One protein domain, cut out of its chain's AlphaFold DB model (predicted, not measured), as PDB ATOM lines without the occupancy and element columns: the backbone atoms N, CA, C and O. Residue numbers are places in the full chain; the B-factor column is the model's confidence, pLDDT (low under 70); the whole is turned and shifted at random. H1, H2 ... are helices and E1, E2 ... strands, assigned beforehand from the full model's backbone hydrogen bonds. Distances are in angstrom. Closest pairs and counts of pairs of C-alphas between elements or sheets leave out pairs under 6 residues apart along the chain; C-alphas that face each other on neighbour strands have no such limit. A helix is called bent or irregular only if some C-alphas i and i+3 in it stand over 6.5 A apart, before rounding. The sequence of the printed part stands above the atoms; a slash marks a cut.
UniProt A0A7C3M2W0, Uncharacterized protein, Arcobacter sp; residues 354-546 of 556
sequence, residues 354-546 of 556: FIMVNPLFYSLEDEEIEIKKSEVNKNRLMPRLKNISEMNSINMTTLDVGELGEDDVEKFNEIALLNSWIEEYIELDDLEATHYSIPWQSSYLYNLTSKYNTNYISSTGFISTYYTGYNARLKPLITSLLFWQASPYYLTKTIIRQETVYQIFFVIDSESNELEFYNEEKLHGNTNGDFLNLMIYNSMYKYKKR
ATOM      1  N   PHE A 354     102.968 208.771 342.310       92.69
ATOM      2  CA  PHE A 354     102.194 209.902 341.806       92.69
ATOM      3  C   PHE A 354     100.977 210.167 342.693       92.69
ATOM      4  O   PHE A 354     100.550 209.314 343.481       92.69
ATOM      5  N   ILE A 355     100.404 211.355 342.542       95.06
ATOM      6  CA  ILE A 355      99.144 211.756 343.167       95.06
ATOM      7  C   ILE A 355      98.008 211.465 342.183       95.06
ATOM      8  O   ILE A 355      98.015 211.993 341.077       95.06
ATOM      9  N   MET A 356      97.042 210.629 342.565       95.31
ATOM     10  CA  MET A 356      95.808 210.386 341.813       95.31
ATOM     11  C   MET A 356      94.725 211.355 342.278       95.31
ATOM     12  O   MET A 356      94.290 211.292 343.432       95.31
ATOM     13  N   VAL A 357      94.284 212.219 341.368       95.38
ATOM     14  CA  VAL A 357      93.344 213.308 341.640       95.38
ATOM     15  C   VAL A 357      91.989 213.003 341.009       95.38
ATOM     16  O   VAL A 357      91.921 212.771 339.802       95.38
ATOM     17  N   ASN A 358      90.928 213.006 341.826       93.69
ATOM     18  CA  ASN A 358      89.510 212.931 341.426       93.69
ATOM     19  C   ASN A 358      89.220 212.133 340.140       93.69
ATOM     20  O   ASN A 358      88.825 212.712 339.123       93.69
ATOM     21  N   PRO A 359      89.395 210.806 340.142       94.12
ATOM     22  CA  PRO A 359      89.087 210.001 338.977       94.12
ATOM     23  C   PRO A 359      87.590 210.101 338.623       94.12
ATOM     24  O   PRO A 359      86.711 210.079 339.490       94.12
ATOM     25  N   LEU A 360      87.286 210.207 337.329       92.81
ATOM     26  CA  LEU A 360      85.937 210.475 336.824       92.81
ATOM     27  C   LEU A 360      85.313 209.243 336.165       92.81
ATOM     28  O   LEU A 360      85.991 208.430 335.535       92.81
ATOM     29  N   PHE A 361      83.988 209.129 336.266       94.06
ATOM     30  CA  PHE A 361      83.212 208.111 335.564       94.06
ATOM     31  C   PHE A 361      81.901 208.704 335.045       94.06
ATOM     32  O   PHE A 361      81.074 209.162 335.834       94.06
ATOM     33  N   TYR A 362      81.670 208.606 333.738       93.50
ATOM     34  CA  TYR A 362      80.417 208.985 333.091       93.50
ATOM     35  C   TYR A 362      79.791 207.788 332.376       93.50
ATOM     36  O   TYR A 362      80.455 207.063 331.640       93.50
ATOM     37  N   SER A 363      78.494 207.581 332.590       91.62
ATOM     38  CA  SER A 363      77.671 206.636 331.835       91.62
ATOM     39  C   SER A 363      76.727 207.422 330.936       91.62
ATOM     40  O   SER A 363      75.952 208.230 331.441       91.62
ATOM     41  N   LEU A 364      76.789 207.181 329.630       89.44
ATOM     42  CA  LEU A 364      75.987 207.852 328.612       89.44
ATOM     43  C   LEU A 364      75.011 206.862 327.960       89.44
ATOM     44  O   LEU A 364      75.426 205.828 327.424       89.44
ATOM     45  N   GLU A 365      73.723 207.196 327.957       83.62
ATOM     46  CA  GLU A 365      72.683 206.523 327.170       83.62
ATOM     47  C   GLU A 365      72.099 207.537 326.181       83.62
ATOM     48  O   GLU A 365      71.624 208.586 326.597       83.62
ATOM     49  N   ASP A 366      72.193 207.259 324.874       77.50
ATOM     50  CA  ASP A 366      71.741 208.178 323.811       77.50
ATOM     51  C   ASP A 366      72.269 209.623 323.973       77.50
ATOM     52  O   ASP A 366      71.540 210.591 323.791       77.50
ATOM     53  N   GLU A 367      73.557 209.759 324.320       77.19
ATOM     54  CA  GLU A 367      74.255 211.037 324.582       77.19
ATOM     55  C   GLU A 367      73.813 211.781 325.860       77.19
ATOM     56  O   GLU A 367      74.392 212.812 326.205       77.19
ATOM     57  N   GLU A 368      72.868 211.235 326.630       82.81
ATOM     58  CA  GLU A 368      72.469 211.768 327.932       82.81
ATOM     59  C   GLU A 368      73.214 211.078 329.084       82.81
ATOM     60  O   GLU A 368      73.410 209.861 329.100       82.81
ATOM     61  N   ILE A 369      73.630 211.863 330.085       86.50
ATOM     62  CA  ILE A 369      74.338 211.350 331.264       86.50
ATOM     63  C   ILE A 369      73.357 210.644 332.204       86.50
ATOM     64  O   ILE A 369      72.480 211.267 332.808       86.50
ATOM     65  N   GLU A 370      73.580 209.353 332.437       89.75
ATOM     66  CA  GLU A 370      72.899 208.590 333.475       89.75
ATOM     67  C   GLU A 370      73.548 208.878 334.839       89.75
ATOM     68  O   GLU A 370      74.478 208.191 335.281       89.75
ATOM     69  N   ILE A 371      73.057 209.919 335.519       89.12
ATOM     70  CA  ILE A 371      73.640 210.455 336.765       89.12
ATOM     71  C   ILE A 371      73.820 209.360 337.823       89.12
ATOM     72  O   ILE A 371      74.906 209.191 338.372       89.12
ATOM     73  N   LYS A 372      72.776 208.561 338.084       89.94
ATOM     74  CA  LYS A 372      72.807 207.537 339.140       89.94
ATOM     75  C   LYS A 372      73.889 206.483 338.891       89.94
ATOM     76  O   LYS A 372      74.613 206.122 339.816       89.94
ATOM     77  N   LYS A 373      73.994 205.972 337.662       87.62
ATOM     78  CA  LYS A 373      75.003 204.964 337.311       87.62
ATOM     79  C   LYS A 373      76.411 205.558 337.307       87.62
ATOM     80  O   LYS A 373      77.339 204.888 337.759       87.62
ATOM     81  N   SER A 374      76.548 206.808 336.863       91.00
ATOM     82  CA  SER A 374      77.812 207.549 336.885       91.00
ATOM     83  C   SER A 374      78.353 207.680 338.311       91.00
ATOM     84  O   SER A 374      79.451 207.205 338.589       91.00
ATOM     85  N   GLU A 375      77.536 208.173 339.246       89.94
ATOM     86  CA  GLU A 375      77.919 208.330 340.658       89.94
ATOM     87  C   GLU A 375      78.239 206.992 341.345       89.94
ATOM     88  O   GLU A 375      79.237 206.864 342.054       89.94
ATOM     89  N   VAL A 376      77.439 205.945 341.099       90.06
ATOM     90  CA  VAL A 376      77.691 204.616 341.686       90.06
ATOM     91  C   VAL A 376      79.035 204.042 341.234       90.06
ATOM     92  O   VAL A 376      79.742 203.438 342.043       90.06
ATOM     93  N   ASN A 377      79.390 204.192 339.957       89.75
ATOM     94  CA  ASN A 377      80.660 203.689 339.439       89.75
ATOM     95  C   ASN A 377      81.841 204.575 339.843       89.75
ATOM     96  O   ASN A 377      82.887 204.027 340.193       89.75
ATOM     97  N   LYS A 378      81.658 205.899 339.893       90.94
ATOM     98  CA  LYS A 378      82.650 206.850 340.412       90.94
ATOM     99  C   LYS A 378      83.065 206.496 341.843       90.94
ATOM    100  O   LYS A 378      84.244 206.273 342.097       90.94
ATOM    101  N   ASN A 379      82.100 206.281 342.741       88.50
ATOM    102  CA  ASN A 379      82.365 205.908 344.141       88.50
ATOM    103  C   ASN A 379      83.106 204.567 344.299       88.50
ATOM    104  O   ASN A 379      83.700 204.286 345.336       88.50
ATOM    105  N   ARG A 380      83.065 203.703 343.279       89.38
ATOM    106  CA  ARG A 380      83.758 202.406 343.273       89.38
ATOM    107  C   ARG A 380      85.135 202.470 342.622       89.38
ATOM    108  O   ARG A 380      85.836 201.459 342.641       89.38
ATOM    109  N   LEU A 381      85.508 203.600 342.028       91.69
ATOM    110  CA  LEU A 381      86.700 203.716 341.202       91.69
ATOM    111  C   LEU A 381      87.965 203.855 342.049       91.69
ATOM    112  O   LEU A 381      88.905 203.085 341.861       91.69
ATOM    113  N   MET A 382      87.957 204.754 343.036       92.25
ATOM    114  CA  MET A 382      89.125 204.989 343.890       92.25
ATOM    115  C   MET A 382      89.586 203.733 344.659       92.25
ATOM    116  O   MET A 382      90.771 203.398 344.584       92.25
ATOM    117  N   PRO A 383      88.698 202.941 345.299       92.69
ATOM    118  CA  PRO A 383      89.112 201.689 345.939       92.69
ATOM    119  C   PRO A 383      89.740 200.680 344.967       92.69
ATOM    120  O   PRO A 383      90.659 199.949 345.331       92.69
ATOM    121  N   ARG A 384      89.268 200.632 343.713       93.88
ATOM    122  CA  ARG A 384      89.843 199.755 342.679       93.88
ATOM    123  C   ARG A 384      91.226 200.223 342.258       93.88
ATOM    124  O   ARG A 384      92.123 199.393 342.147       93.88
ATOM    125  N   LEU A 385      91.397 201.531 342.068       94.81
ATOM    126  CA  LEU A 385      92.693 202.134 341.763       94.81
ATOM    127  C   LEU A 385      93.710 201.822 342.866       94.81
ATOM    128  O   LEU A 385      94.789 201.345 342.536       94.81
ATOM    129  N   LYS A 386      93.341 201.977 344.148       94.12
ATOM    130  CA  LYS A 386      94.193 201.631 345.306       94.12
ATOM    131  C   LYS A 386      94.620 200.160 345.297       94.12
ATOM    132  O   LYS A 386      95.809 199.852 345.329       94.12
ATOM    133  N   ASN A 387      93.662 199.243 345.158       94.50
ATOM    134  CA  ASN A 387      93.967 197.810 345.125       94.50
ATOM    135  C   ASN A 387      94.905 197.450 343.959       94.50
ATOM    136  O   ASN A 387      95.848 196.678 344.120       94.50
ATOM    137  N   ILE A 388      94.663 198.003 342.768       94.31
ATOM    138  CA  ILE A 388      95.451 197.673 341.575       94.31
ATOM    139  C   ILE A 388      96.827 198.349 341.603       94.31
ATOM    140  O   ILE A 388      97.795 197.744 341.129       94.31
ATOM    141  N   SER A 389      96.953 199.545 342.187       92.88
ATOM    142  CA  SER A 389      98.253 200.189 342.385       92.88
ATOM    143  C   SER A 389      99.128 199.368 343.328       92.88
ATOM    144  O   SER A 389     100.288 199.116 343.004       92.88
ATOM    145  N   GLU A 390      98.564 198.843 344.421       92.12
ATOM    146  CA  GLU A 390      99.270 197.943 345.345       92.12
ATOM    147  C   GLU A 390      99.734 196.657 344.646       92.12
ATOM    148  O   GLU A 390     100.905 196.283 344.746       92.12
ATOM    149  N   MET A 391      98.858 196.021 343.854       90.19
ATOM    150  CA  MET A 391      99.208 194.828 343.061       90.19
ATOM    151  C   MET A 391     100.342 195.094 342.062       90.19
ATOM    152  O   MET A 391     101.152 194.208 341.794       90.19
ATOM    153  N   ASN A 392     100.416 196.311 341.516       87.31
ATOM    154  CA  ASN A 392     101.475 196.730 340.601       87.31
ATOM    155  C   ASN A 392     102.687 197.346 341.317       87.31
ATOM    156  O   ASN A 392     103.639 197.730 340.638       87.31
ATOM    157  N   SER A 393     102.714 197.403 342.653       88.69
ATOM    158  CA  SER A 393     103.772 198.064 343.437       88.69
ATOM    159  C   SER A 393     103.995 199.533 343.042       88.69
ATOM    160  O   SER A 393     105.130 199.999 343.012       88.69
ATOM    161  N   ILE A 394     102.916 200.237 342.698       90.31
ATOM    162  CA  ILE A 394     102.899 201.672 342.399       90.31
ATOM    163  C   ILE A 394     102.495 202.407 343.678       90.31
ATOM    164  O   ILE A 394     101.472 202.087 344.285       90.31
ATOM    165  N   ASN A 395     103.283 203.401 344.082       91.00
ATOM    166  CA  ASN A 395     102.997 204.232 345.245       91.00
ATOM    167  C   ASN A 395     102.044 205.376 344.866       91.00
ATOM    168  O   ASN A 395     102.468 206.476 344.513       91.00
ATOM    169  N   MET A 396     100.744 205.102 344.920       92.94
ATOM    170  CA  MET A 396      99.708 206.075 344.589       92.94
ATOM    171  C   MET A 396      99.190 206.770 345.852       92.94
ATOM    172  O   MET A 396      98.585 206.131 346.712       92.94
ATOM    173  N   THR A 397      99.364 208.088 345.933       93.94
ATOM    174  CA  THR A 397      98.663 208.915 346.930       93.94
ATOM    175  C   THR A 397      97.329 209.367 346.356       93.94
ATOM    176  O   THR A 397      97.267 209.731 345.186       93.94
ATOM    177  N   THR A 398      96.257 209.349 347.144       93.38
ATOM    178  CA  THR A 398      94.912 209.672 346.651       93.38
ATOM    179  C   THR A 398      94.416 210.992 347.205       93.38
ATOM    180  O   THR A 398      94.470 211.217 348.411       93.38
ATOM    181  N   LEU A 399      93.908 211.842 346.314       93.50
ATOM    182  CA  LEU A 399      93.225 213.086 346.644       93.50
ATOM    183  C   LEU A 399      91.884 213.104 345.911       93.50
ATOM    184  O   LEU A 399      91.810 213.398 344.716       93.50
ATOM    185  N   ASP A 400      90.832 212.723 346.631       92.06
ATOM    186  CA  ASP A 400      89.482 212.574 346.091       92.06
ATOM    187  C   ASP A 400      88.447 213.243 346.992       92.06
ATOM    188  O   ASP A 400      88.478 213.097 348.217       92.06
ATOM    189  N   VAL A 401      87.502 213.954 346.377       91.00
ATOM    190  CA  VAL A 401      86.415 214.630 347.099       91.00
ATOM    191  C   VAL A 401      85.516 213.661 347.870       91.00
ATOM    192  O   VAL A 401      84.913 214.057 348.863       91.00
ATOM    193  N   GLY A 402      85.427 212.398 347.445       86.94
ATOM    194  CA  GLY A 402      84.662 211.353 348.121       86.94
ATOM    195  C   GLY A 402      85.310 210.839 349.410       86.94
ATOM    196  O   GLY A 402      84.656 210.117 350.159       86.94
ATOM    197  N   GLU A 403      86.563 211.211 349.689       88.38
ATOM    198  CA  GLU A 403      87.300 210.830 350.904       88.38
ATOM    199  C   GLU A 403      87.350 211.956 351.956       88.38
ATOM    200  O   GLU A 403      87.976 211.783 353.002       88.38
ATOM    201  N   LEU A 404      86.699 213.098 351.700       92.25
ATOM    202  CA  LEU A 404      86.698 214.259 352.595       92.25
ATOM    203  C   LEU A 404      85.755 214.073 353.794       92.25
ATOM    204  O   LEU A 404      84.585 213.719 353.635       92.25
ATOM    205  N   GLY A 405      86.259 214.365 354.995       91.50
ATOM    206  CA  GLY A 405      85.451 214.568 356.201       91.50
ATOM    207  C   GLY A 405      84.930 216.005 356.345       91.50
ATOM    208  O   GLY A 405      85.300 216.893 355.579       91.50
ATOM    209  N   GLU A 406      84.094 216.250 357.362       89.38
ATOM    210  CA  GLU A 406      83.471 217.566 357.619       89.38
ATOM    211  C   GLU A 406      84.495 218.696 357.849       89.38
ATOM    212  O   GLU A 406      84.247 219.832 357.450       89.38
ATOM    213  N   ASP A 407      85.668 218.377 358.409       91.81
ATOM    214  CA  ASP A 407      86.711 219.349 358.771       91.81
ATOM    215  C   ASP A 407      87.917 219.376 357.799       91.81
ATOM    216  O   ASP A 407      88.919 220.047 358.055       91.81
ATOM    217  N   ASP A 408      87.855 218.671 356.661       94.19
ATOM    218  CA  ASP A 408      88.980 218.517 355.716       94.19
ATOM    219  C   ASP A 408      89.148 219.716 354.745       94.19
ATOM    220  O   ASP A 408      89.388 219.554 353.545       94.19
ATOM    221  N   VAL A 409      89.063 220.949 355.254       93.56
ATOM    222  CA  VAL A 409      89.138 222.182 354.440       93.56
ATOM    223  C   VAL A 409      90.472 222.306 353.693       93.56
ATOM    224  O   VAL A 409      90.495 222.685 352.524       93.56
ATOM    225  N   GLU A 410      91.592 221.964 354.339       92.25
ATOM    226  CA  GLU A 410      92.915 222.023 353.700       92.25
ATOM    227  C   GLU A 410      92.997 221.051 352.517       92.25
ATOM    228  O   GLU A 410      93.348 221.466 351.415       92.25
ATOM    229  N   LYS A 411      92.582 219.789 352.701       93.06
ATOM    230  CA  LYS A 411      92.557 218.799 351.613       93.06
ATOM    231  C   LYS A 411      91.612 219.209 350.489       93.06
ATOM    232  O   LYS A 411      91.938 219.001 349.325       93.06
ATOM    233  N   PHE A 412      90.459 219.800 350.809       95.00
ATOM    234  CA  PHE A 412      89.549 220.325 349.792       95.00
ATOM    235  C   PHE A 412      90.236 221.388 348.924       95.00
ATOM    236  O   PHE A 412      90.157 221.318 347.698       95.00
ATOM    237  N   ASN A 413      90.964 222.324 349.539       93.00
ATOM    238  CA  ASN A 413      91.705 223.356 348.811       93.00
ATOM    239  C   ASN A 413      92.829 222.760 347.947       93.00
ATOM    240  O   ASN A 413      93.037 223.206 346.821       93.00
ATOM    241  N   GLU A 414      93.526 221.734 348.438       94.38
ATOM    242  CA  GLU A 414      94.552 221.012 347.672       94.38
ATOM    243  C   GLU A 414      93.970 220.302 346.449       94.38
ATOM    244  O   GLU A 414      94.517 220.395 345.349       94.38
ATOM    245  N   ILE A 415      92.833 219.628 346.632       95.06
ATOM    246  CA  ILE A 415      92.091 218.979 345.554       95.06
ATOM    247  C   ILE A 415      91.631 220.014 344.518       95.06
ATOM    248  O   ILE A 415      91.787 219.791 343.318       95.06
ATOM    249  N   ALA A 416      91.084 221.146 344.967       94.00
ATOM    250  CA  ALA A 416      90.625 222.217 344.089       94.00
ATOM    251  C   ALA A 416      91.778 222.822 343.271       94.00
ATOM    252  O   ALA A 416      91.630 223.016 342.064       94.00
ATOM    253  N   LEU A 417      92.938 223.050 343.898       94.06
ATOM    254  CA  LEU A 417      94.139 223.532 343.216       94.06
ATOM    255  C   LEU A 417      94.617 222.543 342.145       94.06
ATOM    256  O   LEU A 417      94.892 222.952 341.019       94.06
ATOM    257  N   LEU A 418      94.696 221.249 342.472       94.81
ATOM    258  CA  LEU A 418      95.132 220.225 341.521       94.81
ATOM    259  C   LEU A 418      94.167 220.065 340.351       94.81
ATOM    260  O   LEU A 418      94.624 219.965 339.218       94.81
ATOM    261  N   ASN A 419      92.856 220.076 340.601       94.06
ATOM    262  CA  ASN A 419      91.868 220.064 339.523       94.06
ATOM    263  C   ASN A 419      92.033 221.288 338.617       94.06
ATOM    264  O   ASN A 419      92.130 221.118 337.409       94.06
ATOM    265  N   SER A 420      92.126 222.496 339.190       93.19
ATOM    266  CA  SER A 420      92.295 223.723 338.402       93.19
ATOM    267  C   SER A 420      93.586 223.700 337.581       93.19
ATOM    268  O   SER A 420      93.594 224.162 336.445       93.19
ATOM    269  N   TRP A 421      94.667 223.136 338.127       93.69
ATOM    270  CA  TRP A 421      95.915 222.957 337.392       93.69
ATOM    271  C   TRP A 421      95.807 221.917 336.272       93.69
ATOM    272  O   TRP A 421      96.307 222.168 335.180       93.69
ATOM    273  N   ILE A 422      95.157 220.771 336.513       92.19
ATOM    274  CA  ILE A 422      94.918 219.743 335.487       92.19
ATOM    275  C   ILE A 422      94.050 220.311 334.360       92.19
ATOM    276  O   ILE A 422      94.358 220.091 333.193       92.19
ATOM    277  N   GLU A 423      92.985 221.040 334.698       90.81
ATOM    278  CA  GLU A 423      92.109 221.705 333.729       90.81
ATOM    279  C   GLU A 423      92.896 222.715 332.892       90.81
ATOM    280  O   GLU A 423      92.897 222.599 331.669       90.81
ATOM    281  N   GLU A 424      93.654 223.619 333.527       90.62
ATOM    282  CA  GLU A 424      94.509 224.573 332.809       90.62
ATOM    283  C   GLU A 424      95.544 223.850 331.930       90.62
ATOM    284  O   GLU A 424      95.778 224.251 330.794       90.62
ATOM    285  N   TYR A 425      96.159 222.767 332.418       89.00
ATOM    286  CA  TYR A 425      97.129 221.984 331.652       89.00
ATOM    287  C   TYR A 425      96.500 221.342 330.411       89.00
ATOM    288  O   TYR A 425      97.097 221.403 329.341       89.00
ATOM    289  N   ILE A 426      95.320 220.727 330.537       85.31
ATOM    290  CA  ILE A 426      94.616 220.080 329.418       85.31
ATOM    291  C   ILE A 426      94.140 221.125 328.409       85.31
ATOM    292  O   ILE A 426      94.333 220.939 327.207       85.31
ATOM    293  N   GLU A 427      93.550 222.224 328.890       83.06
ATOM    294  CA  GLU A 427      93.124 223.326 328.029       83.06
ATOM    295  C   GLU A 427      94.309 223.926 327.288       83.06
ATOM    296  O   GLU A 427      94.188 224.212 326.102       83.06
ATOM    297  N   LEU A 428      95.464 224.061 327.947       82.31
ATOM    298  CA  LEU A 428      96.693 224.380 327.249       82.31
ATOM    299  C   LEU A 428      96.989 223.274 326.231       82.31
ATOM    300  O   LEU A 428      97.075 223.636 325.064       82.31
ATOM    301  N   ASP A 429      97.149 221.992 326.616       72.81
ATOM    302  CA  ASP A 429      97.659 220.871 325.782       72.81
ATOM    303  C   ASP A 429      96.976 220.717 324.413       72.81
ATOM    304  O   ASP A 429      97.635 220.549 323.380       72.81
ATOM    305  N   ASP A 430      95.654 220.865 324.374       64.25
ATOM    306  CA  ASP A 430      94.885 220.817 323.126       64.25
ATOM    307  C   ASP A 430      95.257 221.952 322.144       64.25
ATOM    308  O   ASP A 430      94.880 221.944 320.962       64.25
ATOM    309  N   LEU A 431      96.046 222.930 322.602       57.19
ATOM    310  CA  LEU A 431      96.426 224.111 321.855       57.19
ATOM    311  C   LEU A 431      97.784 224.019 321.125       57.19
ATOM    312  O   LEU A 431      98.203 225.024 320.550       57.19
ATOM    313  N   GLU A 432      98.482 222.875 321.060       55.91
ATOM    314  CA  GLU A 432      99.822 222.687 320.422       55.91
ATOM    315  C   GLU A 432     100.945 223.649 320.909       55.91
ATOM    316  O   GLU A 432     102.134 223.424 320.681       55.91
ATOM    317  N   ALA A 433     100.602 224.723 321.621       52.22
ATOM    318  CA  ALA A 433     101.451 225.754 322.212       52.22
ATOM    319  C   ALA A 433     102.143 225.283 323.510       52.22
ATOM    320  O   ALA A 433     102.711 226.078 324.258       52.22
ATOM    321  N   THR A 434     102.088 223.986 323.780       50.28
ATOM    322  CA  THR A 434     101.912 223.412 325.125       50.28
ATOM    323  C   THR A 434     103.183 222.892 325.710       50.28
ATOM    324  O   THR A 434     103.470 223.086 326.878       50.28
ATOM    325  N   HIS A 435     104.042 222.460 324.806       59.72
ATOM    326  CA  HIS A 435     105.451 222.239 325.043       59.72
ATOM    327  C   HIS A 435     106.174 223.522 325.492       59.72
ATOM    328  O   HIS A 435     107.343 223.472 325.865       59.72
ATOM    329  N   TYR A 436     105.524 224.692 325.406       69.75
ATOM    330  CA  TYR A 436     106.182 225.981 325.587       69.75
ATOM    331  C   TYR A 436     105.544 226.892 326.635       69.75
ATOM    332  O   TYR A 436     106.217 227.844 327.032       69.75
ATOM    333  N   SER A 437     104.306 226.635 327.070       82.38
ATOM    334  CA  SER A 437     103.625 227.428 328.099       82.38
ATOM    335  C   SER A 437     103.616 226.686 329.427       82.38
ATOM    336  O   SER A 437     103.311 225.503 329.482       82.38
ATOM    337  N   ILE A 438     103.920 227.402 330.503       89.25
ATOM    338  CA  ILE A 438     103.855 226.872 331.864       89.25
ATOM    339  C   ILE A 438     102.528 227.346 332.482       89.25
ATOM    340  O   ILE A 438     102.322 228.561 332.501       89.25
ATOM    341  N   PRO A 439     101.663 226.453 333.004       91.69
ATOM    342  CA  PRO A 439     100.399 226.831 333.643       91.69
ATOM    343  C   PRO A 439     100.570 227.852 334.783       91.69
ATOM    344  O   PRO A 439     101.581 227.869 335.494       91.69
ATOM    345  N   TRP A 440      99.567 228.699 334.995       93.62
ATOM    346  CA  TRP A 440      99.467 229.667 336.085       93.62
ATOM    347  C   TRP A 440      99.423 228.970 337.437       93.62
ATOM    348  O   TRP A 440     100.148 229.352 338.366       93.62
ATOM    349  N   GLN A 441      98.606 227.918 337.538       92.62
ATOM    350  CA  GLN A 441      98.413 227.199 338.793       92.62
ATOM    351  C   GLN A 441      99.694 226.499 339.272       92.62
ATOM    352  O   GLN A 441      99.859 226.290 340.475       92.62
ATOM    353  N   SER A 442     100.674 226.261 338.384       91.94
ATOM    354  CA  SER A 442     102.008 225.772 338.769       91.94
ATOM    355  C   SER A 442     102.715 226.705 339.762       91.94
ATOM    356  O   SER A 442     103.593 226.265 340.503       91.94
ATOM    357  N   SER A 443     102.315 227.980 339.845       90.94
ATOM    358  CA  SER A 443     102.841 228.929 340.833       90.94
ATOM    359  C   SER A 443     102.500 228.585 342.289       90.94
ATOM    360  O   SER A 443     103.189 229.066 343.189       90.94
ATOM    361  N   TYR A 444     101.495 227.733 342.519       89.56
ATOM    362  CA  TYR A 444     101.057 227.295 343.850       89.56
ATOM    363  C   TYR A 444     101.388 225.821 344.145       89.56
ATOM    364  O   TYR A 444     101.232 225.378 345.284       89.56
ATOM    365  N   LEU A 445     101.880 225.056 343.161       88.69
ATOM    366  CA  LEU A 445     102.086 223.608 343.299       88.69
ATOM    367  C   LEU A 445     103.297 223.202 344.142       88.69
ATOM    368  O   LEU A 445     103.283 222.120 344.720       88.69
ATOM    369  N   TYR A 446     104.329 224.044 344.247       79.38
ATOM    370  CA  TYR A 446     105.592 223.665 344.897       79.38
ATOM    371  C   TYR A 446     105.415 223.175 346.346       79.38
ATOM    372  O   TYR A 446     106.037 222.198 346.770       79.38
ATOM    373  N   ASN A 447     104.524 223.823 347.103       81.69
ATOM    374  CA  ASN A 447     104.218 223.422 348.479       81.69
ATOM    375  C   ASN A 447     103.551 222.042 348.529       81.69
ATOM    376  O   ASN A 447     103.800 221.259 349.444       81.69
ATOM    377  N   LEU A 448     102.726 221.740 347.528       87.69
ATOM    378  CA  LEU A 448     101.940 220.522 347.458       87.69
ATOM    379  C   LEU A 448     102.789 219.317 347.055       87.69
ATOM    380  O   LEU A 448     102.752 218.279 347.714       87.69
ATOM    381  N   THR A 449     103.604 219.465 346.013       85.25
ATOM    382  CA  THR A 449     104.487 218.390 345.547       85.25
ATOM    383  C   THR A 449     105.539 218.033 346.598       85.25
ATOM    384  O   THR A 449     105.840 216.856 346.810       85.25
ATOM    385  N   SER A 450     106.012 219.034 347.349       86.62
ATOM    386  CA  SER A 450     106.879 218.839 348.515       86.62
ATOM    387  C   SER A 450     106.171 218.087 349.650       86.62
ATOM    388  O   SER A 450     106.755 217.170 350.226       86.62
ATOM    389  N   LYS A 451     104.904 218.422 349.951       90.69
ATOM    390  CA  LYS A 451     104.089 217.753 350.988       90.69
ATOM    391  C   LYS A 451     103.881 216.264 350.693       90.69
ATOM    392  O   LYS A 451     103.960 215.447 351.608       90.69
ATOM    393  N   TYR A 452     103.655 215.912 349.429       90.12
ATOM    394  CA  TYR A 452     103.388 214.534 348.993       90.12
ATOM    395  C   TYR A 452     104.622 213.788 348.460       90.12
ATOM    396  O   TYR A 452     104.518 212.625 348.072       90.12
ATOM    397  N   ASN A 453     105.801 214.420 348.484       89.56
ATOM    398  CA  ASN A 453     107.074 213.850 348.037       89.56
ATOM    399  C   ASN A 453     107.027 213.284 346.599       89.56
ATOM    400  O   ASN A 453     107.584 212.221 346.300       89.56
ATOM    401  N   THR A 454     106.323 213.979 345.705       90.44
ATOM    402  CA  THR A 454     106.263 213.651 344.277       90.44
ATOM    403  C   THR A 454     105.832 214.865 343.458       90.44
ATOM    404  O   THR A 454     104.963 215.624 343.877       90.44
ATOM    405  N   ASN A 455     106.426 215.020 342.274       91.12
ATOM    406  CA  ASN A 455     106.020 216.017 341.278       91.12
ATOM    407  C   ASN A 455     105.052 215.430 340.238       91.12
ATOM    408  O   ASN A 455     104.552 216.166 339.388       91.12
ATOM    409  N   TYR A 456     104.778 214.122 340.300       92.38
ATOM    410  CA  TYR A 456     103.938 213.429 339.332       92.38
ATOM    411  C   TYR A 456     102.476 213.477 339.766       92.38
ATOM    412  O   TYR A 456     102.099 212.977 340.830       92.38
ATOM    413  N   ILE A 457     101.646 214.064 338.913       94.38
ATOM    414  CA  ILE A 457     100.210 214.226 339.125       94.38
ATOM    415  C   ILE A 457      99.487 213.431 338.039       94.38
ATOM    416  O   ILE A 457      99.857 213.464 336.867       94.38
ATOM    417  N   SER A 458      98.462 212.687 338.432       94.00
ATOM    418  CA  SER A 458      97.703 211.794 337.567       94.00
ATOM    419  C   SER A 458      96.210 211.962 337.798       94.00
ATOM    420  O   SER A 458      95.756 212.213 338.915       94.00
ATOM    421  N   SER A 459      95.437 211.759 336.739       94.56
ATOM    422  CA  SER A 459      94.007 211.499 336.835       94.56
ATOM    423  C   SER A 459      93.601 210.444 335.806       94.56
ATOM    424  O   SER A 459      94.355 210.086 334.893       94.56
ATOM    425  N   THR A 460      92.395 209.905 335.969       93.81
ATOM    426  CA  THR A 460      91.812 208.965 335.017       93.81
ATOM    427  C   THR A 460      90.320 209.197 334.869       93.81
ATOM    428  O   THR A 460      89.614 209.457 335.842       93.81
ATOM    429  N   GLY A 461      89.837 209.095 333.636       93.44
ATOM    430  CA  GLY A 461      88.431 209.248 333.293       93.44
ATOM    431  C   GLY A 461      87.915 208.022 332.559       93.44
ATOM    432  O   GLY A 461      88.603 207.478 331.695       93.44
ATOM    433  N   PHE A 462      86.695 207.608 332.885       94.31
ATOM    434  CA  PHE A 462      85.967 206.552 332.189       94.31
ATOM    435  C   PHE A 462      84.698 207.113 331.558       94.31
ATOM    436  O   PHE A 462      83.925 207.806 332.221       94.31
ATOM    437  N   ILE A 463      84.449 206.764 330.300       92.75
ATOM    438  CA  ILE A 463      83.194 207.061 329.608       92.75
ATOM    439  C   ILE A 463      82.622 205.745 329.099       92.75
ATOM    440  O   ILE A 463      83.159 205.132 328.180       92.75
ATOM    441  N   SER A 464      81.521 205.311 329.696       91.00
ATOM    442  CA  SER A 464      80.698 204.226 329.180       91.00
ATOM    443  C   SER A 464      79.628 204.807 328.261       91.00
ATOM    444  O   SER A 464      78.937 205.749 328.641       91.00
ATOM    445  N   THR A 465      79.476 204.247 327.063       87.75
ATOM    446  CA  THR A 465      78.420 204.625 326.123       87.75
ATOM    447  C   THR A 465      77.621 203.416 325.660       87.75
ATOM    448  O   THR A 465      78.164 202.351 325.337       87.75
ATOM    449  N   TYR A 466      76.306 203.598 325.590       78.00
ATOM    450  CA  TYR A 466      75.392 202.674 324.930       78.00
ATOM    451  C   TYR A 466      75.079 203.187 323.527       78.00
ATOM    452  O   TYR A 466      74.535 204.278 323.375       78.00
ATOM    453  N   TYR A 467      75.390 202.404 322.489       62.38
ATOM    454  CA  TYR A 467      74.989 202.761 321.127       62.38
ATOM    455  C   TYR A 467      73.652 202.101 320.777       62.38
ATOM    456  O   TYR A 467      73.575 200.894 320.527       62.38
ATOM    457  N   THR A 468      72.587 202.897 320.726       54.78
ATOM    458  CA  THR A 468      71.210 202.466 320.419       54.78
ATOM    459  C   THR A 468      70.762 202.896 319.020       54.78
ATOM    460  O   THR A 468      69.593 203.164 318.772       54.78
ATOM    461  N   GLY A 469      71.669 202.918 318.039       53.81
ATOM    462  CA  GLY A 469      71.299 203.236 316.655       53.81
ATOM    463  C   GLY A 469      70.305 202.230 316.042       53.81
ATOM    464  O   GLY A 469      70.475 201.018 316.174       53.81
ATOM    465  N   TYR A 470      69.319 202.718 315.274       48.69
ATOM    466  CA  TYR A 470      68.337 201.912 314.513       48.69
ATOM    467  C   TYR A 470      68.996 200.785 313.684       48.69
ATOM    468  O   TYR A 470      68.527 199.647 313.641       48.69
ATOM    469  N   ASN A 471      70.167 201.069 313.104       56.16
ATOM    470  CA  ASN A 471      70.958 200.113 312.323       56.16
ATOM    471  C   ASN A 471      71.632 199.008 313.159       56.16
ATOM    472  O   ASN A 471      71.949 197.954 312.607       56.16
ATOM    473  N   ALA A 472      71.859 199.226 314.458       60.53
ATOM    474  CA  ALA A 472      72.587 198.300 315.326       60.53
ATOM    475  C   ALA A 472      71.759 197.059 315.692       60.53
ATOM    476  O   ALA A 472      72.330 195.991 315.888       60.53
ATOM    477  N   ARG A 473      70.422 197.165 315.717       66.50
ATOM    478  CA  ARG A 473      69.518 196.023 315.960       66.50
ATOM    479  C   ARG A 473      68.919 195.443 314.684       66.50
ATOM    480  O   ARG A 473      68.774 194.228 314.587       66.50
ATOM    481  N   LEU A 474      68.617 196.277 313.687       71.31
ATOM    482  CA  LEU A 474      67.983 195.816 312.449       71.31
ATOM    483  C   LEU A 474      68.936 194.966 311.595       71.31
ATOM    484  O   LEU A 474      68.526 193.941 311.061       71.31
ATOM    485  N   LYS A 475      70.220 195.354 311.496       74.31
ATOM    486  CA  LYS A 475      71.208 194.605 310.704       74.31
ATOM    487  C   LYS A 475      71.424 193.191 311.247       74.31
ATOM    488  O   LYS A 475      71.230 192.268 310.465       74.31
ATOM    489  N   PRO A 476      71.732 192.964 312.541       76.19
ATOM    490  CA  PRO A 476      71.893 191.602 313.043       76.19
ATOM    491  C   PRO A 476      70.589 190.799 312.991       76.19
ATOM    492  O   PRO A 476      70.643 189.602 312.739       76.19
ATOM    493  N   LEU A 477      69.418 191.439 313.127       80.50
ATOM    494  CA  LEU A 477      68.125 190.774 312.934       80.50
ATOM    495  C   LEU A 477      67.966 190.267 311.488       80.50
ATOM    496  O   LEU A 477      67.702 189.086 311.276       80.50
ATOM    497  N   ILE A 478      68.199 191.121 310.490       82.31
ATOM    498  CA  ILE A 478      68.141 190.746 309.067       82.31
ATOM    499  C   ILE A 478      69.205 189.690 308.738       82.31
ATOM    500  O   ILE A 478      68.909 188.705 308.069       82.31
ATOM    501  N   THR A 479      70.431 189.835 309.250       82.56
ATOM    502  CA  THR A 479      71.499 188.840 309.069       82.56
ATOM    503  C   THR A 479      71.141 187.503 309.720       82.56
ATOM    504  O   THR A 479      71.422 186.462 309.136       82.56
ATOM    505  N   SER A 480      70.467 187.504 310.875       85.00
ATOM    506  CA  SER A 480      69.995 186.271 311.518       85.00
ATOM    507  C   SER A 480      68.946 185.534 310.678       85.00
ATOM    508  O   SER A 480      68.944 184.306 310.653       85.00
ATOM    509  N   LEU A 481      68.110 186.277 309.940       85.50
ATOM    510  CA  LEU A 481      67.116 185.725 309.017       85.50
ATOM    511  C   LEU A 481      67.759 185.193 307.725       85.50
ATOM    512  O   LEU A 481      67.343 184.154 307.221       85.50
ATOM    513  N   LEU A 482      68.784 185.878 307.202       89.50
ATOM    514  CA  LEU A 482      69.505 185.477 305.986       89.50
ATOM    515  C   LEU A 482      70.464 184.295 306.213       89.50
ATOM    516  O   LEU A 482      70.674 183.495 305.306       89.50
ATOM    517  N   PHE A 483      71.032 184.170 307.415       88.94
ATOM    518  CA  PHE A 483      72.009 183.139 307.774       88.94
ATOM    519  C   PHE A 483      71.523 182.336 308.983       88.94
ATOM    520  O   PHE A 483      72.073 182.437 310.081       88.94
ATOM    521  N   TRP A 484      70.475 181.531 308.785       82.94
ATOM    522  CA  TRP A 484      69.755 180.872 309.878       82.94
ATOM    523  C   TRP A 484      70.630 179.940 310.737       82.94
ATOM    524  O   TRP A 484      70.416 179.855 311.945       82.94
ATOM    525  N   GLN A 485      71.665 179.303 310.176       89.56
ATOM    526  CA  GLN A 485      72.603 178.474 310.952       89.56
ATOM    527  C   GLN A 485      73.482 179.309 311.897       89.56
ATOM    528  O   GLN A 485      73.877 178.837 312.959       89.56
ATOM    529  N   ALA A 486      73.756 180.565 311.538       86.56
ATOM    530  CA  ALA A 486      74.451 181.531 312.385       86.56
ATOM    531  C   ALA A 486      73.476 182.420 313.180       86.56
ATOM    532  O   ALA A 486      73.908 183.325 313.901       86.56
ATOM    533  N   SER A 487      72.163 182.174 313.079       85.06
ATOM    534  CA  SER A 487      71.145 182.992 313.740       85.06
ATOM    535  C   SER A 487      71.310 183.085 315.254       85.06
ATOM    536  O   SER A 487      71.128 184.199 315.745       85.06
ATOM    537  N   PRO A 488      71.736 182.043 316.010       87.88
ATOM    538  CA  PRO A 488      71.931 182.199 317.450       87.88
ATOM    539  C   PRO A 488      72.957 183.293 317.771       87.88
ATOM    540  O   PRO A 488      72.717 184.141 318.623       87.88
ATOM    541  N   TYR A 489      74.059 183.355 317.017       82.94
ATOM    542  CA  TYR A 489      75.076 184.392 317.182       82.94
ATOM    543  C   TYR A 489      74.528 185.791 316.864       82.94
ATOM    544  O   TYR A 489      74.677 186.720 317.658       82.94
ATOM    545  N   TYR A 490      73.843 185.963 315.734       81.44
ATOM    546  CA  TYR A 490      73.328 187.277 315.344       81.44
ATOM    547  C   TYR A 490      72.147 187.751 316.206       81.44
ATOM    548  O   TYR A 490      72.055 188.944 316.489       81.44
ATOM    549  N   LEU A 491      71.304 186.836 316.696       81.38
ATOM    550  CA  LEU A 491      70.236 187.136 317.655       81.38
ATOM    551  C   LEU A 491      70.794 187.537 319.024       81.38
ATOM    552  O   LEU A 491      70.258 188.434 319.666       81.38
ATOM    553  N   THR A 492      71.916 186.965 319.470       75.75
ATOM    554  CA  THR A 492      72.548 187.464 320.706       75.75
ATOM    555  C   THR A 492      73.002 188.918 320.563       75.75
ATOM    556  O   THR A 492      72.859 189.687 321.507       75.75
ATOM    557  N   LYS A 493      73.435 189.351 319.369       71.50
ATOM    558  CA  LYS A 493      73.792 190.755 319.100       71.50
ATOM    559  C   LYS A 493      72.594 191.710 319.030       71.50
ATOM    560  O   LYS A 493      72.800 192.910 319.171       71.50
ATOM    561  N   THR A 494      71.370 191.223 318.808       70.06
ATOM    562  CA  THR A 494      70.163 192.073 318.874       70.06
ATOM    563  C   THR A 494      69.653 192.246 320.302       70.06
ATOM    564  O   THR A 494      69.094 193.296 320.621       70.06
ATOM    565  N   ILE A 495      69.850 191.231 321.149       69.75
ATOM    566  CA  ILE A 495      69.392 191.204 322.544       69.75
ATOM    567  C   ILE A 495      70.400 191.894 323.473       69.75
ATOM    568  O   ILE A 495      70.009 192.636 324.373       69.75
ATOM    569  N   ILE A 496      71.698 191.674 323.257       67.94
ATOM    570  CA  ILE A 496      72.761 192.239 324.092       67.94
ATOM    571  C   ILE A 496      73.029 193.678 323.643       67.94
ATOM    572  O   ILE A 496      73.537 193.915 322.546       67.94
ATOM    573  N   ARG A 497      72.710 194.649 324.508       67.31
ATOM    574  CA  ARG A 497      73.166 196.037 324.341       67.31
ATOM    575  C   ARG A 497      74.696 196.045 324.357       67.31
ATOM    576  O   ARG A 497      75.298 195.595 325.326       67.31
ATOM    577  N   GLN A 498      75.317 196.528 323.282       70.88
ATOM    578  CA  GLN A 498      76.767 196.680 323.225       70.88
ATOM    579  C   GLN A 498      77.156 197.982 323.921       70.88
ATOM    580  O   GLN A 498      76.909 199.071 323.405       70.88
ATOM    581  N   GLU A 499      77.733 197.848 325.108       82.31
ATOM    582  CA  GLU A 499      78.365 198.942 325.836       82.31
ATOM    583  C   GLU A 499      79.819 199.077 325.365       82.31
ATOM    584  O   GLU A 499      80.520 198.084 325.131       82.31
ATOM    585  N   THR A 500      80.255 200.314 325.153       87.25
ATOM    586  CA  THR A 500      81.647 200.642 324.842       87.25
ATOM    587  C   THR A 500      82.178 201.518 325.953       87.25
ATOM    588  O   THR A 500      81.545 202.511 326.296       87.25
ATOM    589  N   VAL A 501      83.331 201.163 326.503       90.12
ATOM    590  CA  VAL A 501      83.966 201.926 327.570       90.12
ATOM    591  C   VAL A 501      85.283 202.476 327.058       90.12
ATOM    592  O   VAL A 501      86.121 201.736 326.536       90.12
ATOM    593  N   TYR A 502      85.435 203.780 327.214       92.50
ATOM    594  CA  TYR A 502      86.658 204.521 326.976       92.50
ATOM    595  C   TYR A 502      87.306 204.815 328.323       92.50
ATOM    596  O   TYR A 502      86.614 205.215 329.260       92.50
ATOM    597  N   GLN A 503      88.613 204.621 328.419       94.00
ATOM    598  CA  GLN A 503      89.426 205.066 329.539       94.00
ATOM    599  C   GLN A 503      90.512 205.996 329.019       94.00
ATOM    600  O   GLN A 503      91.206 205.657 328.065       94.00
ATOM    601  N   ILE A 504      90.696 207.112 329.714       92.88
ATOM    602  CA  ILE A 504      91.885 207.952 329.606       92.88
ATOM    603  C   ILE A 504      92.623 207.873 330.941       92.88
ATOM    604  O   ILE A 504      92.016 207.995 332.009       92.88
ATOM    605  N   PHE A 505      93.928 207.638 330.893       92.50
ATOM    606  CA  PHE A 505      94.826 207.666 332.044       92.50
ATOM    607  C   PHE A 505      96.082 208.437 331.659       92.50
ATOM    608  O   PHE A 505      96.703 208.126 330.643       92.50
ATOM    609  N   PHE A 506      96.477 209.410 332.472       91.81
ATOM    610  CA  PHE A 506      97.676 210.198 332.214       91.81
ATOM    611  C   PHE A 506      98.467 210.468 333.489       91.81
ATOM    612  O   PHE A 506      97.925 210.425 334.593       91.81
ATOM    613  N   VAL A 507      99.753 210.756 333.325       91.56
ATOM    614  CA  VAL A 507     100.660 211.210 334.380       91.56
ATOM    615  C   VAL A 507     101.462 212.374 333.818       91.56
ATOM    616  O   VAL A 507     102.031 212.255 332.736       91.56
ATOM    617  N   ILE A 508     101.495 213.483 334.549       89.94
ATOM    618  CA  ILE A 508     102.196 214.714 334.181       89.94
ATOM    619  C   ILE A 508     103.237 215.001 335.262       89.94
ATOM    620  O   ILE A 508     102.936 214.897 336.454       89.94
ATOM    621  N   ASP A 509     104.447 215.369 334.856       89.06
ATOM    622  CA  ASP A 509     105.444 215.937 335.760       89.06
ATOM    623  C   ASP A 509     105.213 217.447 335.889       89.06
ATOM    624  O   ASP A 509     105.407 218.208 334.946       89.06
ATOM    625  N   SER A 510     104.795 217.893 337.071       87.88
ATOM    626  CA  SER A 510     104.528 219.309 337.353       87.88
ATOM    627  C   SER A 510     105.776 220.193 337.421       87.88
ATOM    628  O   SER A 510     105.660 221.418 337.347       87.88
ATOM    629  N   GLU A 511     106.976 219.618 337.558       84.69
ATOM    630  CA  GLU A 511     108.218 220.393 337.592       84.69
ATOM    631  C   GLU A 511     108.670 220.789 336.182       84.69
ATOM    632  O   GLU A 511     109.027 221.953 335.952       84.69
ATOM    633  N   SER A 512     108.637 219.832 335.252       80.06
ATOM    634  CA  SER A 512     108.956 220.033 333.834       80.06
ATOM    635  C   SER A 512     107.759 220.546 333.021       80.06
ATOM    636  O   SER A 512     107.958 221.268 332.044       80.06
ATOM    637  N   ASN A 513     106.530 220.291 333.486       79.75
ATOM    638  CA  ASN A 513     105.265 220.422 332.749       79.75
ATOM    639  C   ASN A 513     105.204 219.504 331.516       79.75
ATOM    640  O   ASN A 513     104.639 219.881 330.492       79.75
ATOM    641  N   GLU A 514     105.797 218.311 331.603       81.62
ATOM    642  CA  GLU A 514     105.793 217.322 330.523       81.62
ATOM    643  C   GLU A 514     104.801 216.178 330.798       81.62
ATOM    644  O   GLU A 514     104.659 215.686 331.925       81.62
ATOM    645  N   LEU A 515     104.120 215.734 329.737       84.75
ATOM    646  CA  LEU A 515     103.260 214.554 329.754       84.75
ATOM    647  C   LEU A 515     104.122 213.287 329.781       84.75
ATOM    648  O   LEU A 515     104.566 212.774 328.757       84.75
ATOM    649  N   GLU A 516     104.338 212.768 330.979       85.38
ATOM    650  CA  GLU A 516     105.168 211.595 331.250       85.38
ATOM    651  C   GLU A 516     104.556 210.284 330.757       85.38
ATOM    652  O   GLU A 516     105.256 209.347 330.357       85.38
ATOM    653  N   PHE A 517     103.232 210.184 330.828       87.38
ATOM    654  CA  PHE A 517     102.509 209.023 330.346       87.38
ATOM    655  C   PHE A 517     101.091 209.395 329.952       87.38
ATOM    656  O   PHE A 517     100.416 210.140 330.654       87.38
ATOM    657  N   TYR A 518     100.616 208.799 328.867       87.69
ATOM    658  CA  TYR A 518      99.239 208.892 328.414       87.69
ATOM    659  C   TYR A 518      98.823 207.542 327.862       87.69
ATOM    660  O   TYR A 518      99.545 206.961 327.063       87.69
ATOM    661  N   ASN A 519      97.671 207.036 328.276       88.94
ATOM    662  CA  ASN A 519      97.095 205.815 327.745       88.94
ATOM    663  C   ASN A 519      95.601 206.020 327.542       88.94
ATOM    664  O   ASN A 519      94.868 206.340 328.477       88.94
ATOM    665  N   GLU A 520      95.173 205.778 326.312       90.69
ATOM    666  CA  GLU A 520      93.774 205.741 325.930       90.69
ATOM    667  C   GLU A 520      93.404 204.306 325.565       90.69
ATOM    668  O   GLU A 520      94.066 203.658 324.749       90.69
ATOM    669  N   GLU A 521      92.353 203.788 326.188       89.38
ATOM    670  CA  GLU A 521      91.855 202.444 325.928       89.38
ATOM    671  C   GLU A 521      90.377 202.463 325.595       89.38
ATOM    672  O   GLU A 521      89.568 203.087 326.275       89.38
ATOM    673  N   LYS A 522      90.019 201.701 324.565       90.56
ATOM    674  CA  LYS A 522      88.642 201.464 324.159       90.56
ATOM    675  C   LYS A 522      88.374 199.972 324.186       90.56
ATOM    676  O   LYS A 522      88.987 199.220 323.428       90.56
ATOM    677  N   LEU A 523      87.422 199.550 325.009       86.88
ATOM    678  CA  LEU A 523      86.993 198.157 325.089       86.88
ATOM    679  C   LEU A 523      85.476 198.043 324.925       86.88
ATOM    680  O   LEU A 523      84.706 198.901 325.355       86.88
ATOM    681  N   HIS A 524      85.042 196.949 324.301       84.19
ATOM    682  CA  HIS A 524      83.630 196.614 324.143       84.19
ATOM    683  C   HIS A 524      83.233 195.560 325.173       84.19
ATOM    684  O   HIS A 524      83.819 194.475 325.213       84.19
ATOM    685  N   GLY A 525      82.228 195.858 325.989       77.94
ATOM    686  CA  GLY A 525      81.769 194.968 327.046       77.94
ATOM    687  C   GLY A 525      80.939 195.699 328.091       77.94
ATOM    688  O   GLY A 525      80.988 196.921 328.198       77.94
ATOM    689  N   ASN A 526      80.169 194.932 328.862       79.06
ATOM    690  CA  ASN A 526      79.377 195.483 329.954       79.06
ATOM    691  C   ASN A 526      80.302 196.027 331.045       79.06
ATOM    692  O   ASN A 526      81.211 195.318 331.488       79.06
ATOM    693  N   THR A 527      80.012 197.230 331.538       80.75
ATOM    694  CA  THR A 527      80.764 197.848 332.638       80.75
ATOM    695  C   THR A 527      80.460 197.128 333.951       80.75
ATOM    696  O   THR A 527      79.615 197.547 334.744       80.75
ATOM    697  N   ASN A 528      81.146 196.014 334.186       83.56
ATOM    698  CA  ASN A 528      81.177 195.333 335.471       83.56
ATOM    699  C   ASN A 528      82.514 195.597 336.185       83.56
ATOM    700  O   ASN A 528      83.432 196.214 335.644       83.56
ATOM    701  N   GLY A 529      82.614 195.150 337.437       85.19
ATOM    702  CA  GLY A 529      83.803 195.394 338.249       85.19
ATOM    703  C   GLY A 529      85.088 194.812 337.658       85.19
ATOM    704  O   GLY A 529      86.122 195.471 337.702       85.19
ATOM    705  N   ASP A 530      85.024 193.608 337.094       88.00
ATOM    706  CA  ASP A 530      86.196 192.927 336.531       88.00
ATOM    707  C   ASP A 530      86.683 193.610 335.256       88.00
ATOM    708  O   ASP A 530      87.885 193.745 335.037       88.00
ATOM    709  N   PHE A 531      85.749 194.105 334.449       88.12
ATOM    710  CA  PHE A 531      86.036 194.861 333.241       88.12
ATOM    711  C   PHE A 531      86.766 196.171 333.562       88.12
ATOM    712  O   PHE A 531      87.794 196.467 332.959       88.12
ATOM    713  N   LEU A 532      86.300 196.917 334.572       90.81
ATOM    714  CA  LEU A 532      87.008 198.112 335.047       90.81
ATOM    715  C   LEU A 532      88.378 197.772 335.635       90.81
ATOM    716  O   LEU A 532      89.353 198.460 335.349       90.81
ATOM    717  N   ASN A 533      88.473 196.688 336.410       93.88
ATOM    718  CA  ASN A 533      89.750 196.236 336.956       93.88
ATOM    719  C   ASN A 533      90.760 195.904 335.852       93.88
ATOM    720  O   ASN A 533      91.929 196.247 335.986       93.88
ATOM    721  N   LEU A 534      90.319 195.270 334.762       93.06
ATOM    722  CA  LEU A 534      91.170 194.946 333.620       93.06
ATOM    723  C   LEU A 534      91.749 196.209 332.971       93.06
ATOM    724  O   LEU A 534      92.956 196.270 332.751       93.06
ATOM    725  N   MET A 535      90.907 197.209 332.695       93.31
ATOM    726  CA  MET A 535      91.326 198.475 332.076       93.31
ATOM    727  C   MET A 535      92.311 199.248 332.968       93.31
ATOM    728  O   MET A 535      93.390 199.652 332.525       93.31
ATOM    729  N   ILE A 536      91.997 199.363 334.265       94.38
ATOM    730  CA  ILE A 536      92.882 199.999 335.250       94.38
ATOM    731  C   ILE A 536      94.219 199.254 335.333       94.38
ATOM    732  O   ILE A 536      95.277 199.883 335.279       94.38
ATOM    733  N   TYR A 537      94.181 197.922 335.432       93.81
ATOM    734  CA  TYR A 537      95.381 197.091 335.489       93.81
ATOM    735  C   TYR A 537      96.243 197.274 334.245       93.81
ATOM    736  O   TYR A 537      97.450 197.448 334.373       93.81
ATOM    737  N   ASN A 538      95.639 197.281 333.056       91.75
ATOM    738  CA  ASN A 538      96.361 197.468 331.803       91.75
ATOM    739  C   ASN A 538      97.057 198.836 331.757       91.75
ATOM    740  O   ASN A 538      98.257 198.898 331.492       91.75
ATOM    741  N   SER A 539      96.346 199.911 332.110       91.25
ATOM    742  CA  SER A 539      96.906 201.268 332.171       91.25
ATOM    743  C   SER A 539      98.077 201.372 333.155       91.25
ATOM    744  O   SER A 539      99.155 201.839 332.788       91.25
ATOM    745  N   MET A 540      97.907 200.878 334.385       90.25
ATOM    746  CA  MET A 540      98.951 200.905 335.418       90.25
ATOM    747  C   MET A 540     100.150 200.015 335.069       90.25
ATOM    748  O   MET A 540     101.301 200.396 335.287       90.25
ATOM    749  N   TYR A 541      99.904 198.846 334.480       89.12
ATOM    750  CA  TYR A 541     100.957 197.950 334.017       89.12
ATOM    751  C   TYR A 541     101.756 198.563 332.858       89.12
ATOM    752  O   TYR A 541     102.988 198.503 332.864       89.12
ATOM    753  N   LYS A 542     101.081 199.191 331.885       87.75
ATOM    754  CA  LYS A 542     101.728 199.926 330.788       87.75
ATOM    755  C   LYS A 542     102.542 201.107 331.303       87.75
ATOM    756  O   LYS A 542     103.667 201.280 330.845       87.75
ATOM    757  N   TYR A 543     102.017 201.861 332.272       86.56
ATOM    758  CA  TYR A 543     102.748 202.940 332.937       86.56
ATOM    759  C   TYR A 543     104.037 202.416 333.578       86.56
ATOM    760  O   TYR A 543     105.124 202.902 333.273       86.56
ATOM    761  N   LYS A 544     103.941 201.339 334.368       84.38
ATOM    762  CA  LYS A 544     105.098 200.702 335.011       84.38
ATOM    763  C   LYS A 544     106.135 200.196 334.007       84.38
ATOM    764  O   LYS A 544     107.338 200.303 334.238       84.38
ATOM    765  N   LYS A 545     105.692 199.619 332.888       82.00
ATOM    766  CA  LYS A 545     106.597 199.129 331.837       82.00
ATOM    767  C   LYS A 545     107.096 200.217 330.890       82.00
ATOM    768  O   LYS A 545     108.022 199.935 330.134       82.00
ATOM    769  N   ARG A 546     106.487 201.408 330.904       68.88
ATOM    770  CA  ARG A 546     106.685 202.483 329.919       68.88
ATOM    771  C   ARG A 546     106.647 201.969 328.472       68.88
ATOM    772  O   ARG A 546     107.324 202.489 327.592       68.88
TER     773      ARG A 546
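AT A GLANCE: This is residues 354 to 546 of the 556 residues of an uncharacterized protein of Arcobacter sp (UniProt A0A7C3M2W0). A long, twisted sheet, in which E4, E5 and E6 run side by side, has helices over both faces: H1, H2 and H7 on one, and H3 across one end of the other, with H4 beside H3. Beyond the other end of E4 and E5, the helical hairpin H5 and H6 makes an arm off the sheet. The printed part has 193 residues, with seven named helices and six named strands in the order E1 E2 H1 H2 E3 H3 H4 E4 H5 H6 E5 E6 H7. The branched sheet is mixed, with parallel and antiparallel pairs, and the class is mixed, helices and strands. The whole is loose, with a radius of gyration of the C-alphas of 20.2 A, and elongated, spanning 67 by 40 by 33 A.

HOW THE PARTS SIT: E4, residues 456 to 466, has E1, residues 354 to 357, and E2, residues 360 to 365, parallel to it on one side, and E5, residues 499 to 509, antiparallel on the other side. Within hydrogen-bond range are N 355 and O 456, 2.9 A, N 362 and O 462, 2.8 A, and N 461 and O 504, 2.9 A. E1 runs on into E2 at 44 degrees. E3, residues 395 to 399, is an edge strand parallel to E1, with N 356 and O 397 at 2.8 A. E6, residues 514 to 524, forms a hairpin with E5, with N 503 and O 521 at 2.8 A. H7, residues 529 to 545, lies over E5 and E6; its closest C-alpha pair with E6 is Asn 519 and Ser 539, 6.3 A. On the same face, H2, residues 381 to 391, touches residues 533 to 540 of H7 alone, closest at the C-alphas of Ile 388 and Tyr 537, 6.1 A, at a steep tilt of 49 degrees. H1, residues 371 to 378, is on that face too, with a height over the sheet of 4.8 A. On the opposite face, H3, residues 409 to 429, runs across the strands, at 70 degrees to E3 on the local plane. H4, residues 442 to 452, touches residues 414 to 421 of H3 alone, closest at the C-alphas of Trp 421 and Ser 442, 6.9 A, and only grazes the sheet. H5, residues 470 to 482, and H6, residues 484 to 495, are not on the sheet; they run opposite ways at a shallow tilt of 19 degrees, with the C-alphas of Ser 480 and Ser 487 closest, 4.1 A. Every O i to N i+4 pair is within hydrogen-bond range in H1, H2, H3 and H7, against 4 of 7 in H4, 8 of 9 in H5 and 6 of 8 in H6.

IN THESE COORDINATES: E1 begins at C-alpha 354, (102.194, 209.902, 341.806), and H7 ends at C-alpha 545, (106.597, 199.129, 331.837). From first to last C-alpha, E4 measures 33.7 A, E5 33.5 A, E6 31.0 A, H3 29.9 A and H7 24.0 A. H4 and H6 are irregular: C-alphas 443 and 446 are 7.2 A apart, and C-alphas 485 and 488 are 7.5 A apart.

THE WHOLE: The C-alphas of Asn 447 and Trp 484, the two farthest apart, are 67.0 A from each other. The printed part has no cut, and the link from H3 to H4, 12 residues, is long. Residues 405 to 410 stand free. Mean pLDDT of the printed part is 85.9; it is under 70 at residues 430 to 436, 467 to 473, 495 to 497 and 546.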